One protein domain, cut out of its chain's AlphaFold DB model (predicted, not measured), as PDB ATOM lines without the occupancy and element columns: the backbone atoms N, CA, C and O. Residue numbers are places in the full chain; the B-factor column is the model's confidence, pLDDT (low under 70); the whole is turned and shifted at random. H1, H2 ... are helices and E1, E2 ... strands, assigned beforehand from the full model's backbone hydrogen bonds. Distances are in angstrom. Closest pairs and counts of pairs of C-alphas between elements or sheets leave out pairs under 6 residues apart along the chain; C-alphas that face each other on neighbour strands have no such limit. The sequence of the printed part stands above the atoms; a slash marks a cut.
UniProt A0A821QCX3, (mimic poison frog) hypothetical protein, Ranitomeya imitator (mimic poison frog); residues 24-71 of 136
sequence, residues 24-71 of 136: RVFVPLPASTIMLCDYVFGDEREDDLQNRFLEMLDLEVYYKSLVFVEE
ATOM      1  N   ARG A  24     254.663 188.510 227.296       93.62
ATOM      2  CA  ARG A  24     253.624 189.143 228.114       93.62
ATOM      3  C   ARG A  24     252.253 188.824 227.546       93.62
ATOM      4  O   ARG A  24     252.028 188.964 226.346       93.62
ATOM      5  N   VAL A  25     251.329 188.461 228.424       94.06
ATOM      6  CA  VAL A  25     249.927 188.237 228.091       94.06
ATOM      7  C   VAL A  25     249.037 189.142 228.926       94.06
ATOM      8  O   VAL A  25     249.243 189.308 230.127       94.06
ATOM      9  N   PHE A  26     248.044 189.745 228.280       94.81
ATOM     10  CA  PHE A  26     247.101 190.650 228.916       94.81
ATOM     11  C   PHE A  26     245.677 190.100 228.849       94.81
ATOM     12  O   PHE A  26     245.170 189.800 227.765       94.81
ATOM     13  N   VAL A  27     245.024 190.031 230.010       93.69
ATOM     14  CA  VAL A  27     243.635 189.585 230.189       93.69
ATOM     15  C   VAL A  27     242.751 190.775 230.565       93.69
ATOM     16  O   VAL A  27     243.045 191.446 231.558       93.69
ATOM     17  N   PRO A  28     241.654 191.048 229.841       92.06
ATOM     18  CA  PRO A  28     240.694 192.061 230.258       92.06
ATOM     19  C   PRO A  28     239.893 191.592 231.478       92.06
ATOM     20  O   PRO A  28     239.279 190.526 231.451       92.06
ATOM     21  N   LEU A  29     239.842 192.412 232.531       90.56
ATOM     22  CA  LEU A  29     238.969 192.142 233.673       90.56
ATOM     23  C   LEU A  29     237.536 192.614 233.374       90.56
ATOM     24  O   LEU A  29     237.351 193.792 233.033       90.56
ATOM     25  N   PRO A  30     236.511 191.749 233.525       89.50
ATOM     26  CA  PRO A  30     235.125 192.110 233.253       89.50
ATOM     27  C   PRO A  30     234.678 193.364 234.007       89.50
ATOM     28  O   PRO A  30     235.099 193.618 235.134       89.50
ATOM     29  N   ALA A  31     233.792 194.141 233.379       89.75
ATOM     30  CA  ALA A  31     233.233 195.376 233.938       89.75
ATOM     31  C   ALA A  31     234.268 196.467 234.298       89.75
ATOM     32  O   ALA A  31     233.940 197.416 235.011       89.75
ATOM     33  N   SER A  32     235.495 196.378 233.776       90.31
ATOM     34  CA  SER A  32     236.543 197.373 233.994       90.31
ATOM     35  C   SER A  32     237.313 197.684 232.709       90.31
ATOM     36  O   SER A  32     237.204 196.983 231.707       90.31
ATOM     37  N   THR A  33     238.117 198.746 232.745       91.75
ATOM     38  CA  THR A  33     239.107 199.063 231.702       91.75
ATOM     39  C   THR A  33     240.506 198.551 232.059       91.75
ATOM     40  O   THR A  33     241.484 198.976 231.448       91.75
ATOM     41  N   ILE A  34     240.627 197.720 233.100       93.44
ATOM     42  CA  ILE A  34     241.902 197.214 233.611       93.44
ATOM     43  C   ILE A  34     242.254 195.919 232.875       93.44
ATOM     44  O   ILE A  34     241.406 195.045 232.687       93.44
ATOM     45  N   MET A  35     243.526 195.797 232.497       93.75
ATOM     46  CA  MET A  35     244.112 194.577 231.950       93.75
ATOM     47  C   MET A  35     245.048 193.967 232.995       93.75
ATOM     48  O   MET A  35     245.950 194.654 233.479       93.75
ATOM     49  N   LEU A  36     244.857 192.695 233.334       93.12
ATOM     50  CA  LEU A  36     245.826 191.932 234.114       93.12
ATOM     51  C   LEU A  36     246.962 191.488 233.192       93.12
ATOM     52  O   LEU A  36     246.693 190.965 232.117       93.12
ATOM     53  N   CYS A  37     248.206 191.694 233.610       93.81
ATOM     54  CA  CYS A  37     249.390 191.224 232.897       93.81
ATOM     55  C   CYS A  37     249.932 189.964 233.569       93.81
ATOM     56  O   CYS A  37     250.059 189.928 234.792       93.81
ATOM     57  N   ASP A  38     250.318 188.991 232.761       94.06
ATOM     58  CA  ASP A  38     251.036 187.793 233.175       94.06
ATOM     59  C   ASP A  38     252.101 187.442 232.118       94.06
ATOM     60  O   ASP A  38     252.217 188.139 231.105       94.06
ATOM     61  N   TYR A  39     252.889 186.394 232.343       93.62
ATOM     62  CA  TYR A  39     253.862 185.881 231.380       93.62
ATOM     63  C   TYR A  39     253.514 184.459 230.953       93.62
ATOM     64  O   TYR A  39     253.116 183.642 231.780       93.62
ATOM     65  N   VAL A  40     253.691 184.166 229.667       92.25
ATOM     66  CA  VAL A  40     253.618 182.810 229.121       92.25
ATOM     67  C   VAL A  40     255.002 182.371 228.650       92.25
ATOM     68  O   VAL A  40     255.713 183.127 227.978       92.25
ATOM     69  N   PHE A  41     255.400 181.164 229.033       89.81
ATOM     70  CA  PHE A  41     256.635 180.531 228.582       89.81
ATOM     71  C   PHE A  41     256.372 179.646 227.358       89.81
ATOM     72  O   PHE A  41     255.250 179.202 227.120       89.81
ATOM     73  N   GLY A  42     257.407 179.408 226.547       85.31
ATOM     74  CA  GLY A  42     257.266 178.711 225.261       85.31
ATOM     75  C   GLY A  42     256.828 177.242 225.353       85.31
ATOM     76  O   GLY A  42     256.431 176.667 224.343       85.31
ATOM     77  N   ASP A  43     256.906 176.632 226.533       88.06
ATOM     78  CA  ASP A  43     256.485 175.261 226.828       88.06
ATOM     79  C   ASP A  43     255.071 175.160 227.430       88.06
ATOM     80  O   ASP A  43     254.540 174.053 227.555       88.06
ATOM     81  N   GLU A  44     254.435 176.287 227.765       90.62
ATOM     82  CA  GLU A  44     253.081 176.311 228.321       90.62
ATOM     83  C   GLU A  44     252.015 176.148 227.231       90.62
ATOM     84  O   GLU A  44     252.063 176.779 226.170       90.62
ATOM     85  N   ARG A  45     251.002 175.313 227.497       91.62
ATOM     86  CA  ARG A  45     249.845 175.160 226.604       91.62
ATOM     87  C   ARG A  45     248.774 176.201 226.918       91.62
ATOM     88  O   ARG A  45     248.699 176.742 228.019       91.62
ATOM     89  N   GLU A  46     247.857 176.400 225.969       92.31
ATOM     90  CA  GLU A  46     246.696 177.283 226.154       92.31
ATOM     91  C   GLU A  46     245.883 176.925 227.410       92.31
ATOM     92  O   GLU A  46     245.489 177.818 228.159       92.31
ATOM     93  N   ASP A  47     245.674 175.629 227.664       94.38
ATOM     94  CA  ASP A  47     244.920 175.142 228.824       94.38
ATOM     95  C   ASP A  47     245.601 175.497 230.148       94.38
ATOM     96  O   ASP A  47     244.925 175.791 231.132       94.38
ATOM     97  N   ASP A  48     246.936 175.477 230.185       94.31
ATOM     98  CA  ASP A  48     247.700 175.768 231.399       94.31
ATOM     99  C   ASP A  48     247.497 177.244 231.788       94.31
ATOM    100  O   ASP A  48     247.228 177.569 232.945       94.31
ATOM    101  N   LEU A  49     247.495 178.128 230.784       93.06
ATOM    102  CA  LEU A  49     247.234 179.553 230.953       93.06
ATOM    103  C   LEU A  49     245.778 179.845 231.358       93.06
ATOM    104  O   LEU A  49     245.530 180.656 232.252       93.06
ATOM    105  N   GLN A  50     244.803 179.180 230.732       94.12
ATOM    106  CA  GLN A  50     243.385 179.344 231.077       94.12
ATOM    107  C   GLN A  50     243.085 178.861 232.500       94.12
ATOM    108  O   GLN A  50     242.430 179.573 233.260       94.12
ATOM    109  N   ASN A  51     243.603 177.688 232.877       95.31
ATOM    110  CA  ASN A  51     243.437 177.138 234.221       95.31
ATOM    111  C   ASN A  51     244.064 178.045 235.280       95.31
ATOM    112  O   ASN A  51     243.467 178.245 236.332       95.31
ATOM    113  N   ARG A  52     245.223 178.648 234.985       94.94
ATOM    114  CA  ARG A  52     245.872 179.603 235.889       94.94
ATOM    115  C   ARG A  52     244.999 180.830 236.153       94.94
ATOM    116  O   ARG A  52     244.845 181.235 237.302       94.94
ATOM    117  N   PHE A  53     244.390 181.416 235.120       94.00
ATOM    118  CA  PHE A  53     243.469 182.542 235.321       94.00
ATOM    119  C   PHE A  53     242.179 182.135 236.029       94.00
ATOM    120  O   PHE A  53     241.692 182.899 236.862       94.00
ATOM    121  N   LEU A  54     241.661 180.938 235.754       94.75
ATOM    122  CA  LEU A  54     240.510 180.402 236.470       94.75
ATOM    123  C   LEU A  54     240.824 180.229 237.962       94.75
ATOM    124  O   LEU A  54     240.050 180.681 238.791       94.75
ATOM    125  N   GLU A  55     241.971 179.648 238.311       96.31
ATOM    126  CA  GLU A  55     242.375 179.433 239.705       96.31
ATOM    127  C   GLU A  55     242.626 180.750 240.454       96.31
ATOM    128  O   GLU A  55     242.249 180.888 241.617       96.31
ATOM    129  N   MET A  56     243.257 181.733 239.806       93.75
ATOM    130  CA  MET A  56     243.603 182.995 240.466       93.75
ATOM    131  C   MET A  56     242.442 183.990 240.547       93.75
ATOM    132  O   MET A  56     242.421 184.819 241.458       93.75
ATOM    133  N   LEU A  57     241.528 183.980 239.572       91.12
ATOM    134  CA  LEU A  57     240.518 185.031 239.397       91.12
ATOM    135  C   LEU A  57     239.076 184.518 239.401       91.12
ATOM    136  O   LEU A  57     238.169 185.336 239.259       91.12
ATOM    137  N   ASP A  58     238.860 183.201 239.488       93.38
ATOM    138  CA  ASP A  58     237.565 182.556 239.230       93.38
ATOM    139  C   ASP A  58     236.946 183.013 237.892       93.38
ATOM    140  O   ASP A  58     235.728 183.154 237.746       93.38
ATOM    141  N   LEU A  59     237.803 183.291 236.902       90.00
ATOM    142  CA  LEU A  59     237.415 183.855 235.615       90.00
ATOM    143  C   LEU A  59     237.687 182.865 234.485       90.00
ATOM    144  O   LEU A  59     238.832 182.499 234.225       90.00
ATOM    145  N   GLU A  60     236.637 182.502 233.749       92.25
ATOM    146  CA  GLU A  60     236.780 181.792 232.478       92.25
ATOM    147  C   GLU A  60     237.330 182.746 231.410       92.25
ATOM    148  O   GLU A  60     236.646 183.667 230.950       92.25
ATOM    149  N   VAL A  61     238.582 182.525 231.012       90.88
ATOM    150  CA  VAL A  61     239.270 183.332 230.002       90.88
ATOM    151  C   VAL A  61     239.427 182.526 228.719       90.88
ATOM    152  O   VAL A  61     239.920 181.404 228.729       90.88
ATOM    153  N   TYR A  62     239.052 183.116 227.584       90.25
ATOM    154  CA  TYR A  62     239.247 182.494 226.276       90.25
ATOM    155  C   TYR A  62     240.601 182.895 225.699       90.25
ATOM    156  O   TYR A  62     240.868 184.090 225.565       90.25
ATOM    157  N   TYR A  63     241.407 181.931 225.247       87.25
ATOM    158  CA  TYR A  63     242.734 182.208 224.674       87.25
ATOM    159  C   TYR A  63     242.704 183.256 223.545       87.25
ATOM    160  O   TYR A  63     243.532 184.156 223.485       87.25
ATOM    161  N   LYS A  64     241.662 183.229 222.704       88.19
ATOM    162  CA  LYS A  64     241.454 184.207 221.615       88.19
ATOM    163  C   LYS A  64     241.218 185.648 222.078       88.19
ATOM    164  O   LYS A  64     241.313 186.560 221.266       88.19
ATOM    165  N   SER A  65     240.832 185.846 223.337       87.56
ATOM    166  CA  SER A  65     240.609 187.174 223.924       87.56
ATOM    167  C   SER A  65     241.871 187.772 224.550       87.56
ATOM    168  O   SER A  65     241.857 188.934 224.955       87.56
ATOM    169  N   LEU A  66     242.951 186.989 224.618       90.88
ATOM    170  CA  LEU A  66     244.228 187.391 225.185       90.88
ATOM    171  C   LEU A  66     245.026 188.237 224.198       90.88
ATOM    172  O   LEU A  66     245.025 187.986 222.991       90.88
ATOM    173  N   VAL A  67     245.744 189.223 224.727       91.44
ATOM    174  CA  VAL A  67     246.680 190.034 223.944       91.44
ATOM    175  C   VAL A  67     248.097 189.641 224.319       91.44
ATOM    176  O   VAL A  67     248.464 189.740 225.486       91.44
ATOM    177  N   PHE A  68     248.889 189.231 223.330       90.88
ATOM    178  CA  PHE A  68     250.271 188.805 223.517       90.88
ATOM    179  C   PHE A  68     251.257 189.859 223.006       90.88
ATOM    180  O   PHE A  68     251.059 190.432 221.933       90.88
ATOM    181  N   VAL A  69     252.324 190.105 223.766       89.50
ATOM    182  CA  VAL A  69     253.397 191.048 223.427       89.50
ATOM    183  C   VAL A  69     254.741 190.373 223.668       89.50
ATOM    184  O   VAL A  69     255.018 189.902 224.770       89.50
ATOM    185  N   GLU A  70     255.563 190.304 222.624       76.75
ATOM    186  CA  GLU A  70     256.910 189.739 222.703       76.75
ATOM    187  C   GLU A  70     257.895 190.751 223.300       76.75
ATOM    188  O   GLU A  70     257.857 191.944 222.985       76.75
ATOM    189  N   GLU A  71     258.785 190.273 224.168       68.62
ATOM    190  CA  GLU A  71     259.849 191.091 224.742       68.62
ATOM    191  C   GLU A  71     260.979 191.275 223.728       68.62
ATOM    192  O   GLU A  71     261.607 190.314 223.289       68.62
TER     193      GLU A  71
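This is residues 24 to 71 of the 136 residues of the protein "(mimic poison frog) hypothetical protein" of Ranitomeya imitator (mimic poison frog) (UniProt A0A821QCX3). A small antiparallel sheet, E2 E1 E3, is grazed by one helix, H1. E2, H1, E3 make a split strand-helix-strand unit, E1 between its strands, its crossover right-handed. The 48 printed residues hold E1, E2, H1, E3 in chain order, class mixed. It is compact, radius of gyration of the C-alphas 10.3 A, spanning 31 by 22 by 17 A.

E1, residues 24 to 28, 13.4 A, starts at C-alpha 24 (253.624, 189.143, 228.114). E2 is residues 35 to 40, 15.4 A; H1, 46 to 57, 16.5 A. E3, residues 67 to 69, 6.8 A, ends at C-alpha 69 (253.397, 191.048, 223.427).

Hairpin E1 and E2 is antiparallel, 146 degrees; N 25 and O 38, 2.8 A, are within hydrogen-bond range. E1 and E3 are antiparallel, 158 degrees; N 26 and O 67, 2.8 A, are within range. H1 only grazes the sheet; the closest C-alphas, Val 40 in E2 and Leu 49, are 7.4 A apart. In H1 every O i to N i+4 pair is within range.

The farthest C-alphas, Ala 31 and Asp 43, are 31.6 A apart. The printed part has no cut and no long link. Residue 71 has pLDDT under 70.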